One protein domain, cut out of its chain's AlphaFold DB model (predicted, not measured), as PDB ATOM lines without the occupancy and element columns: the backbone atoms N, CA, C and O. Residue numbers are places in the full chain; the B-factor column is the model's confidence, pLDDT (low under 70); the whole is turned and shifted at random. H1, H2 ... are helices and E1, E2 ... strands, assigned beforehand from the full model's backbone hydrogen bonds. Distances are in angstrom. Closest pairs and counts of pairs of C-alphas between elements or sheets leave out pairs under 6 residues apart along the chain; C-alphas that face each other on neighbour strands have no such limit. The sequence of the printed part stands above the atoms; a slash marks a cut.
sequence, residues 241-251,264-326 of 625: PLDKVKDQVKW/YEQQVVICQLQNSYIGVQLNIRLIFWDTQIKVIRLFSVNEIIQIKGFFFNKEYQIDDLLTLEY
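Overview. This is residues 241 to 251 and 264 to 326 of the 625 residues of the protein "CDC24_OB1 domain-containing protein" of Tieghemostelium lacteum (UniProt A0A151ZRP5). Look first for a strongly twisted, curled sheet of four strands built round the long hairpin of E2 and E3, with E1 beside the start of E2 at one edge and E5 beside E3 at the other. The short helix H1 packs on this sheet, E4 passes near E2 outside the sheet, and residues 275 to 280 of the hairpin's loop stick out. The printed part has 74 residues, with one named helix and five named strands in the order E1, E2, E3, H1, E4, E5; the class is mostly strand. The sheet's order is E1, E2, E3, E5, mixed. The whole is compact, with a radius of gyration of the C-alphas of 12.6 A and spans of 37 by 27 by 22 A.

Arrangement. Start at the inner strands E2, residues 264 to 273, and E3, residues 283 to 289, an antiparallel hairpin at 154 degrees; N 269 and O 286 are 2.9 A apart, within hydrogen-bond range. At one edge, E1, residues 243 to 245, is antiparallel to E2 at 120 degrees, with N 245 and O 264 within range at 2.9 A. The pairing is staggered: E2 pairs with E1 over residues 264 to 266 and with E3 over residues 266 to 272. At the other edge, E5, residues 321 to 325, is parallel to E3 at 26 degrees, with N 285 and O 322 within range at 2.8 A. H1, residues 290 to 296, is on the sheet at a height of 6.5 A, over E3 and along the strands, at 5 degrees to E3 on the local plane. The closest C-alphas of H1 and E2 are those of Asp 290 and Glu 265, 4.8 A apart. In H1, 0 of 3 O i to N i+4 pairs and 3 of 4 O i to N i+3 pairs are within hydrogen-bond range. E4, residues 304 to 308, pairs with no named strand; it and E2 are near each other, while E4 and E3 are apart.

Along the chain. Find C-alpha 264 at (338.597, 350.426, 294.994); from there E2 runs 27.4 A to C-alpha 273 at (338.633, 357.792, 321.375). E3 is 19.9 A long, E4 13.8 A, H1 11.2 A and E1 6.5 A. E5 covers 13.0 A and ends at C-alpha 325, (342.365, 350.957, 308.241).

Size, cuts and confidence. The two C-alphas farthest apart, those of Lys 246 and Tyr 277, are 38.2 A apart. Residues 252 to 263 are not printed; C-alphas 251 and 264 are 12.6 A apart across this cut. The link from E4 to E5, residues 309 to 320, is long. Look at residues 276 to 278 for pLDDT under 70; the mean of the printed part is 84.4.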
ATOM      1  N   PRO A 241     329.634 358.686 303.328       84.50
ATOM      2  CA  PRO A 241     329.111 357.937 302.187       84.50
ATOM      3  C   PRO A 241     330.167 357.006 301.563       84.50
ATOM      4  O   PRO A 241     331.369 357.180 301.747       84.50
ATOM      5  N   LEU A 242     329.691 356.025 300.794       86.69
ATOM      6  CA  LEU A 242     330.522 355.158 299.957       86.69
ATOM      7  C   LEU A 242     331.250 355.979 298.879       86.69
ATOM      8  O   LEU A 242     330.608 356.727 298.138       86.69
ATOM      9  N   ASP A 243     332.559 355.782 298.756       86.50
ATOM     10  CA  ASP A 243     333.442 356.459 297.801       86.50
ATOM     11  C   ASP A 243     334.184 355.444 296.903       86.50
ATOM     12  O   ASP A 243     334.355 354.273 297.262       86.50
ATOM     13  N   LYS A 244     334.596 355.878 295.704       86.19
ATOM     14  CA  LYS A 244     335.257 355.042 294.686       86.19
ATOM     15  C   LYS A 244     336.584 355.658 294.262       86.19
ATOM     16  O   LYS A 244     336.626 356.596 293.468       86.19
ATOM     17  N   VAL A 245     337.673 355.076 294.750       84.56
ATOM     18  CA  VAL A 245     339.022 355.646 294.662       84.56
ATOM     19  C   VAL A 245     339.882 354.900 293.653       84.56
ATOM     20  O   VAL A 245     339.826 353.674 293.576       84.56
ATOM     21  N   LYS A 246     340.713 355.625 292.899       80.06
ATOM     22  CA  LYS A 246     341.662 355.033 291.938       80.06
ATOM     23  C   LYS A 246     343.119 355.148 292.383       80.06
ATOM     24  O   LYS A 246     343.886 354.210 292.204       80.06
ATOM     25  N   ASP A 247     343.469 356.266 293.014       79.19
ATOM     26  CA  ASP A 247     344.862 356.645 293.291       79.19
ATOM     27  C   ASP A 247     345.291 356.424 294.757       79.19
ATOM     28  O   ASP A 247     346.384 356.827 295.152       79.19
ATOM     29  N   GLN A 248     344.441 355.795 295.582       80.19
ATOM     30  CA  GLN A 248     344.751 355.464 296.979       80.19
ATOM     31  C   GLN A 248     345.229 354.017 297.156       80.19
ATOM     32  O   GLN A 248     344.841 353.107 296.421       80.19
ATOM     33  N   VAL A 249     346.086 353.813 298.157       77.25
ATOM     34  CA  VAL A 249     346.849 352.582 298.373       77.25
ATOM     35  C   VAL A 249     346.473 351.967 299.718       77.25
ATOM     36  O   VAL A 249     346.765 352.516 300.778       77.25
ATOM     37  N   LYS A 250     345.849 350.789 299.666       79.31
ATOM     38  CA  LYS A 250     345.396 350.043 300.847       79.31
ATOM     39  C   LYS A 250     346.571 349.555 301.683       79.31
ATOM     40  O   LYS A 250     347.545 349.027 301.134       79.31
ATOM     41  N   TRP A 251     346.451 349.679 303.001       81.00
ATOM     42  CA  TRP A 251     347.366 349.109 303.994       81.00
ATOM     43  C   TRP A 251     348.853 349.402 303.706       81.00
ATOM     44  O   TRP A 251     349.703 348.527 303.890       81.00
ATOM     45  N   TYR A 264     338.951 351.014 293.715       79.94
ATOM     46  CA  TYR A 264     338.597 350.426 294.994       79.94
ATOM     47  C   TYR A 264     337.354 351.103 295.550       79.94
ATOM     48  O   TYR A 264     337.122 352.287 295.301       79.94
ATOM     49  N   GLU A 265     336.567 350.365 296.323       86.62
ATOM     50  CA  GLU A 265     335.478 350.959 297.094       86.62
ATOM     51  C   GLU A 265     335.979 351.201 298.518       86.62
ATOM     52  O   GLU A 265     336.572 350.303 299.125       86.62
ATOM     53  N   GLN A 266     335.751 352.403 299.049       91.62
ATOM     54  CA  GLN A 266     336.010 352.722 300.452       91.62
ATOM     55  C   GLN A 266     334.759 353.273 301.120       91.62
ATOM     56  O   GLN A 266     333.977 354.000 300.509       91.62
ATOM     57  N   GLN A 267     334.603 352.986 302.405       92.81
ATOM     58  CA  GLN A 267     333.696 353.742 303.253       92.81
ATOM     59  C   GLN A 267     334.340 353.947 304.624       92.81
ATOM     60  O   GLN A 267     335.112 353.114 305.108       92.81
ATOM     61  N   VAL A 268     334.050 355.095 305.227       94.56
ATOM     62  CA  VAL A 268     334.734 355.595 306.415       94.56
ATOM     63  C   VAL A 268     333.760 355.752 307.573       94.56
ATOM     64  O   VAL A 268     332.638 356.229 307.408       94.56
ATOM     65  N   VAL A 269     334.234 355.413 308.767       94.69
ATOM     66  CA  VAL A 269     333.569 355.690 310.038       94.69
ATOM     67  C   VAL A 269     334.428 356.684 310.817       94.69
ATOM     68  O   VAL A 269     335.589 356.405 311.117       94.69
ATOM     69  N   ILE A 270     333.875 357.855 311.131       95.81
ATOM     70  CA  ILE A 270     334.517 358.832 312.013       95.81
ATOM     71  C   ILE A 270     334.198 358.445 313.453       95.81
ATOM     72  O   ILE A 270     333.035 358.323 313.843       95.81
ATOM     73  N   CYS A 271     335.251 358.266 314.237       95.62
ATOM     74  CA  CYS A 271     335.229 357.767 315.600       95.62
ATOM     75  C   CYS A 271     335.904 358.750 316.564       95.62
ATOM     76  O   CYS A 271     336.803 359.492 316.178       95.62
ATOM     77  N   GLN A 272     335.531 358.694 317.839       94.38
ATOM     78  CA  GLN A 272     336.166 359.434 318.929       94.38
ATOM     79  C   GLN A 272     336.735 358.451 319.957       94.38
ATOM     80  O   GLN A 272     336.021 357.565 320.436       94.38
ATOM     81  N   LEU A 273     338.006 358.608 320.331       92.56
ATOM     82  CA  LEU A 273     338.633 357.792 321.375       92.56
ATOM     83  C   LEU A 273     337.942 358.022 322.731       92.56
ATOM     84  O   LEU A 273     337.844 359.161 323.177       92.56
ATOM     85  N   GLN A 274     337.475 356.960 323.400       87.12
ATOM     86  CA  GLN A 274     336.805 357.098 324.707       87.12
ATOM     87  C   GLN A 274     337.787 357.207 325.886       87.12
ATOM     88  O   GLN A 274     337.528 357.944 326.832       87.12
ATOM     89  N   ASN A 275     338.944 356.541 325.817       72.25
ATOM     90  CA  ASN A 275     339.904 356.460 326.930       72.25
ATOM     91  C   ASN A 275     341.058 357.478 326.812       72.25
ATOM     92  O   ASN A 275     342.219 357.167 327.086       72.25
ATOM     93  N   SER A 276     340.770 358.709 326.380       64.38
ATOM     94  CA  SER A 276     341.768 359.781 326.271       64.38
ATOM     95  C   SER A 276     342.050 360.438 327.634       64.38
ATOM     96  O   SER A 276     341.510 361.501 327.943       64.38
ATOM     97  N   TYR A 277     342.953 359.844 328.427       61.66
ATOM     98  CA  TYR A 277     343.406 360.332 329.752       61.66
ATOM     99  C   TYR A 277     343.891 361.801 329.806       61.66
ATOM    100  O   TYR A 277     344.090 362.344 330.888       61.66
ATOM    101  N   ILE A 278     344.109 362.437 328.653       62.09
ATOM    102  CA  ILE A 278     344.689 363.780 328.496       62.09
ATOM    103  C   ILE A 278     343.587 364.848 328.283       62.09
ATOM    104  O   ILE A 278     343.876 366.033 328.163       62.09
ATOM    105  N   GLY A 279     342.306 364.458 328.215       72.00
ATOM    106  CA  GLY A 279     341.169 365.374 328.006       72.00
ATOM    107  C   GLY A 279     341.023 365.920 326.576       72.00
ATOM    108  O   GLY A 279     339.953 366.399 326.209       72.00
ATOM    109  N   VAL A 280     342.061 365.793 325.744       78.88
ATOM    110  CA  VAL A 280     342.006 366.045 324.298       78.88
ATOM    111  C   VAL A 280     341.153 364.970 323.624       78.88
ATOM    112  O   VAL A 280     341.463 363.781 323.706       78.88
ATOM    113  N   GLN A 281     340.096 365.390 322.929       84.31
ATOM    114  CA  GLN A 281     339.234 364.501 322.154       84.31
ATOM    115  C   GLN A 281     339.927 364.112 320.842       84.31
ATOM    116  O   GLN A 281     339.870 364.850 319.862       84.31
ATOM    117  N   LEU A 282     340.597 362.956 320.821       89.19
ATOM    118  CA  LEU A 282     341.221 362.446 319.599       89.19
ATOM    119  C   LEU A 282     340.157 361.862 318.660       89.19
ATOM    120  O   LEU A 282     339.509 360.860 318.987       89.19
ATOM    121  N   ASN A 283     340.024 362.476 317.484       93.25
ATOM    122  CA  ASN A 283     339.179 361.990 316.400       93.25
ATOM    123  C   ASN A 283     339.971 361.036 315.491       93.25
ATOM    124  O   ASN A 283     341.163 361.216 315.232       93.25
ATOM    125  N   ILE A 284     339.297 359.981 315.043       94.44
ATOM    126  CA  ILE A 284     339.901 358.806 314.422       94.44
ATOM    127  C   ILE A 284     339.091 358.444 313.176       94.44
ATOM    128  O   ILE A 284     337.884 358.225 313.257       94.44
ATOM    129  N   ARG A 285     339.751 358.366 312.020       95.44
ATOM    130  CA  ARG A 285     339.152 357.952 310.747       95.44
ATOM    131  C   ARG A 285     339.350 356.450 310.581       95.44
ATOM    132  O   ARG A 285     340.484 356.025 310.406       95.44
ATOM    133  N   LEU A 286     338.290 355.647 310.649       95.50
ATOM    134  CA  LEU A 286     338.364 354.195 310.460       95.50
ATOM    135  C   LEU A 286     337.856 353.816 309.059       95.50
ATOM    136  O   LEU A 286     336.659 353.898 308.787       95.50
ATOM    137  N   ILE A 287     338.770 353.424 308.172       94.44
ATOM    138  CA  ILE A 287     338.496 353.094 306.764       94.44
ATOM    139  C   ILE A 287     338.241 351.590 306.597       94.44
ATOM    140  O   ILE A 287     338.989 350.766 307.130       94.44
ATOM    141  N   PHE A 288     337.226 351.232 305.808       92.56
ATOM    142  CA  PHE A 288     336.926 349.864 305.381       92.56
ATOM    143  C   PHE A 288     336.941 349.785 303.848       92.56
ATOM    144  O   PHE A 288     336.368 350.647 303.180       92.56
ATOM    145  N   TRP A 289     337.553 348.733 303.299       90.38
ATOM    146  CA  TRP A 289     337.752 348.549 301.858       90.38
ATOM    147  C   TRP A 289     336.938 347.386 301.271       90.38
ATOM    148  O   TRP A 289     336.858 346.306 301.860       90.38
ATOM    149  N   ASP A 290     336.378 347.590 300.079       87.19
ATOM    150  CA  ASP A 290     335.597 346.632 299.279       87.19
ATOM    151  C   ASP A 290     334.647 345.744 300.122       87.19
ATOM    152  O   ASP A 290     333.635 346.199 300.652       87.19
ATOM    153  N   THR A 291     334.963 344.458 300.306       77.56
ATOM    154  CA  THR A 291     334.127 343.489 301.030       77.56
ATOM    155  C   THR A 291     334.001 343.792 302.525       77.56
ATOM    156  O   THR A 291     333.015 343.380 303.144       77.56
ATOM    157  N   GLN A 292     334.946 344.545 303.097       81.38
ATOM    158  CA  GLN A 292     334.922 344.993 304.490       81.38
ATOM    159  C   GLN A 292     333.861 346.073 304.736       81.38
ATOM    160  O   GLN A 292     333.396 346.201 305.864       81.38
ATOM    161  N   ILE A 293     333.424 346.815 303.710       82.94
ATOM    162  CA  ILE A 293     332.392 347.863 303.846       82.94
ATOM    163  C   ILE A 293     331.088 347.284 304.414       82.94
ATOM    164  O   ILE A 293     330.390 347.935 305.189       82.94
ATOM    165  N   LYS A 294     330.796 346.008 304.134       74.19
ATOM    166  CA  LYS A 294     329.666 345.281 304.733       74.19
ATOM    167  C   LYS A 294     329.674 345.273 306.268       74.19
ATOM    168  O   LYS A 294     328.607 345.147 306.858       74.19
ATOM    169  N   VAL A 295     330.838 345.408 306.910       73.56
ATOM    170  CA  VAL A 295     330.976 345.474 308.375       73.56
ATOM    171  C   VAL A 295     330.394 346.778 308.930       73.56
ATOM    172  O   VAL A 295     329.809 346.759 310.009       73.56
ATOM    173  N   ILE A 296     330.440 347.881 308.173       80.50
ATOM    174  CA  ILE A 296     329.874 349.177 308.590       80.50
ATOM    175  C   ILE A 296     328.356 349.092 308.798       80.50
ATOM    176  O   ILE A 296     327.820 349.770 309.668       80.50
ATOM    177  N   ARG A 297     327.663 348.187 308.087       73.62
ATOM    178  CA  ARG A 297     326.226 347.907 308.287       73.62
ATOM    179  C   ARG A 297     325.881 347.398 309.697       73.62
ATOM    180  O   ARG A 297     324.702 347.300 310.020       73.62
ATOM    181  N   LEU A 298     326.874 347.030 310.509       71.81
ATOM    182  CA  LEU A 298     326.675 346.629 311.902       71.81
ATOM    183  C   LEU A 298     326.631 347.822 312.871       71.81
ATOM    184  O   LEU A 298     326.198 347.606 314.002       71.81
ATOM    185  N   PHE A 299     327.074 349.017 312.454       80.06
ATOM    186  CA  PHE A 299     327.240 350.197 313.310       80.06
ATOM    187  C   PHE A 299     326.061 351.172 313.268       80.06
ATOM    188  O   PHE A 299     325.478 351.430 312.212       80.06
ATOM    189  N   SER A 300     325.828 351.835 314.399       79.38
ATOM    190  CA  SER A 300     324.972 353.021 314.527       79.38
ATOM    191  C   SER A 300     325.756 354.205 315.107       79.38
ATOM    192  O   SER A 300     326.689 354.033 315.891       79.38
ATOM    193  N   VAL A 301     325.365 355.437 314.773       83.19
ATOM    194  CA  VAL A 301     325.962 356.640 315.383       83.19
ATOM    195  C   VAL A 301     325.677 356.673 316.891       83.19
ATOM    196  O   VAL A 301     324.552 356.429 317.320       83.19
ATOM    197  N   ASN A 302     326.694 357.026 317.678       83.69
ATOM    198  CA  ASN A 302     326.814 356.913 319.138       83.69
ATOM    199  C   ASN A 302     327.076 355.513 319.727       83.69
ATOM    200  O   ASN A 302     327.348 355.462 320.928       83.69
ATOM    201  N   GLU A 303     327.077 354.417 318.957       84.50
ATOM    202  CA  GLU A 303     327.539 353.121 319.489       84.50
ATOM    203  C   GLU A 303     329.024 353.193 319.893       84.50
ATOM    204  O   GLU A 303     329.828 353.889 319.262       84.50
ATOM    205  N   ILE A 304     329.395 352.454 320.944       87.19
ATOM    206  CA  ILE A 304     330.793 352.243 321.327       87.19
ATOM    207  C   ILE A 304     331.254 350.910 320.738       87.19
ATOM    208  O   ILE A 304     330.611 349.876 320.909       87.19
ATOM    209  N   ILE A 305     332.388 350.933 320.046       91.19
ATOM    210  CA  ILE A 305     333.017 349.777 319.413       91.19
ATOM    211  C   ILE A 305     334.421 349.571 319.981       91.19
ATOM    212  O   ILE A 305     335.102 350.524 320.367       91.19
ATOM    213  N   GLN A 306     334.875 348.325 320.012       90.25
ATOM    214  CA  GLN A 306     336.259 347.978 320.325       90.25
ATOM    215  C   GLN A 306     336.898 347.294 319.124       90.25
ATOM    216  O   GLN A 306     336.346 346.326 318.604       90.25
ATOM    217  N   ILE A 307     338.062 347.786 318.696       90.19
ATOM    218  CA  ILE A 307     338.809 347.232 317.562       90.19
ATOM    219  C   ILE A 307     340.240 346.853 317.962       90.19
ATOM    220  O   ILE A 307     340.950 347.639 318.591       90.19
ATOM    221  N   LYS A 308     340.678 345.656 317.565       86.88
ATOM    222  CA  LYS A 308     342.065 345.167 317.681       86.88
ATOM    223  C   LYS A 308     342.588 344.769 316.299       86.88
ATOM    224  O   LYS A 308     341.833 344.270 315.466       86.88
ATOM    225  N   GLY A 309     343.890 344.953 316.063       82.75
ATOM    226  CA  GLY A 309     344.560 344.493 314.841       82.75
ATOM    227  C   GLY A 309     344.191 345.301 313.595       82.75
ATOM    228  O   GLY A 309     343.819 344.720 312.581       82.75
ATOM    229  N   PHE A 310     344.253 346.629 313.688       88.75
ATOM    230  CA  PHE A 310     344.076 347.588 312.590       88.75
ATOM    231  C   PHE A 310     345.437 348.036 312.017       88.75
ATOM    232  O   PHE A 310     346.468 347.896 312.677       88.75
ATOM    233  N   PHE A 311     345.451 348.612 310.814       88.19
ATOM    234  CA  PHE A 311     346.642 349.249 310.237       88.19
ATOM    235  C   PHE A 311     346.603 350.766 310.474       88.19
ATOM    236  O   PHE A 311     345.603 351.404 310.168       88.19
ATOM    237  N   PHE A 312     347.672 351.362 311.008       89.75
ATOM    238  CA  PHE A 312     347.779 352.821 311.148       89.75
ATOM    239  C   PHE A 312     348.391 353.425 309.878       89.75
ATOM    240  O   PHE A 312     349.586 353.240 309.627       89.75
ATOM    241  N   ASN A 313     347.594 354.157 309.094       86.12
ATOM    242  CA  ASN A 313     348.078 354.808 307.880       86.12
ATOM    243  C   ASN A 313     348.512 356.256 308.161       86.12
ATOM    244  O   ASN A 313     347.697 357.132 308.446       86.12
ATOM    245  N   LYS A 314     349.822 356.495 308.038       84.12
ATOM    246  CA  LYS A 314     350.464 357.807 308.217       84.12
ATOM    247  C   LYS A 314     350.361 358.717 306.988       84.12
ATOM    248  O   LYS A 314     350.512 359.924 307.126       84.12
ATOM    249  N   GLU A 315     350.133 358.159 305.803       81.00
ATOM    250  CA  GLU A 315     350.051 358.902 304.535       81.00
ATOM    251  C   GLU A 315     348.706 359.631 304.396       81.00
ATOM    252  O   GLU A 315     348.630 360.680 303.764       81.00
ATOM    253  N   TYR A 316     347.659 359.116 305.051       73.81
ATOM    254  CA  TYR A 316     346.328 359.731 305.130       73.81
ATOM    255  C   TYR A 316     346.059 360.415 306.478       73.81
ATOM    256  O   TYR A 316     344.903 360.524 306.895       73.81
ATOM    257  N   GLN A 317     347.102 360.878 307.173       72.31
ATOM    258  CA  GLN A 317     346.935 361.721 308.355       72.31
ATOM    259  C   GLN A 317     346.571 363.149 307.921       72.31
ATOM    260  O   GLN A 317     347.421 363.916 307.474       72.31
ATOM    261  N   ILE A 318     345.285 363.479 308.037       76.12
ATOM    262  CA  ILE A 318     344.760 364.846 307.929       76.12
ATOM    263  C   ILE A 318     344.930 365.509 309.308       76.12
ATOM    264  O   ILE A 318     344.945 364.804 310.320       76.12
ATOM    265  N   ASP A 319     345.090 366.833 309.359       75.62
ATOM    266  CA  ASP A 319     345.340 367.569 310.606       75.62
ATOM    267  C   ASP A 319     344.344 367.188 311.724       75.62
ATOM    268  O   ASP A 319     343.136 367.086 311.501       75.62
ATOM    269  N   ASP A 320     344.885 366.911 312.916       81.50
ATOM    270  CA  ASP A 320     344.199 366.404 314.119       81.50
ATOM    271  C   ASP A 320     343.366 365.102 313.970       81.50
ATOM    272  O   ASP A 320     342.680 364.695 314.916       81.50
ATOM    273  N   LEU A 321     343.463 364.388 312.837       88.62
ATOM    274  CA  LEU A 321     342.680 363.182 312.539       88.62
ATOM    275  C   LEU A 321     343.565 361.935 312.337       88.62
ATOM    276  O   LEU A 321     344.304 361.811 311.357       88.62
ATOM    277  N   LEU A 322     343.471 360.962 313.248       91.62
ATOM    278  CA  LEU A 322     344.256 359.720 313.178       91.62
ATOM    279  C   LEU A 322     343.603 358.700 312.226       91.62
ATOM    280  O   LEU A 322     342.532 358.180 312.533       91.62
ATOM    281  N   THR A 323     344.249 358.355 311.109       93.31
ATOM    282  CA  THR A 323     343.681 357.404 310.133       93.31
ATOM    283  C   THR A 323     344.091 355.952 310.389       93.31
ATOM    284  O   THR A 323     345.261 355.581 310.301       93.31
ATOM    285  N   LEU A 324     343.097 355.108 310.663       94.19
ATOM    286  CA  LEU A 324     343.204 353.661 310.830       94.19
ATOM    287  C   LEU A 324     342.469 352.944 309.691       94.19
ATOM    288  O   LEU A 324     341.388 353.355 309.279       94.19
ATOM    289  N   GLU A 325     343.007 351.828 309.224       92.88
ATOM    290  CA  GLU A 325     342.365 350.957 308.241       92.88
ATOM    291  C   GLU A 325     342.013 349.607 308.873       92.88
ATOM    292  O   GLU A 325     342.827 348.987 309.569       92.88
ATOM    293  N   TYR A 326     340.799 349.133 308.600       90.44
ATOM    294  CA  TYR A 326     340.349 347.799 308.975       90.44
ATOM    295  C   TYR A 326     341.120 346.742 308.166       90.44
ATOM    296  O   TYR A 326     341.268 346.843 306.944       90.44
TER     297      TYR A 326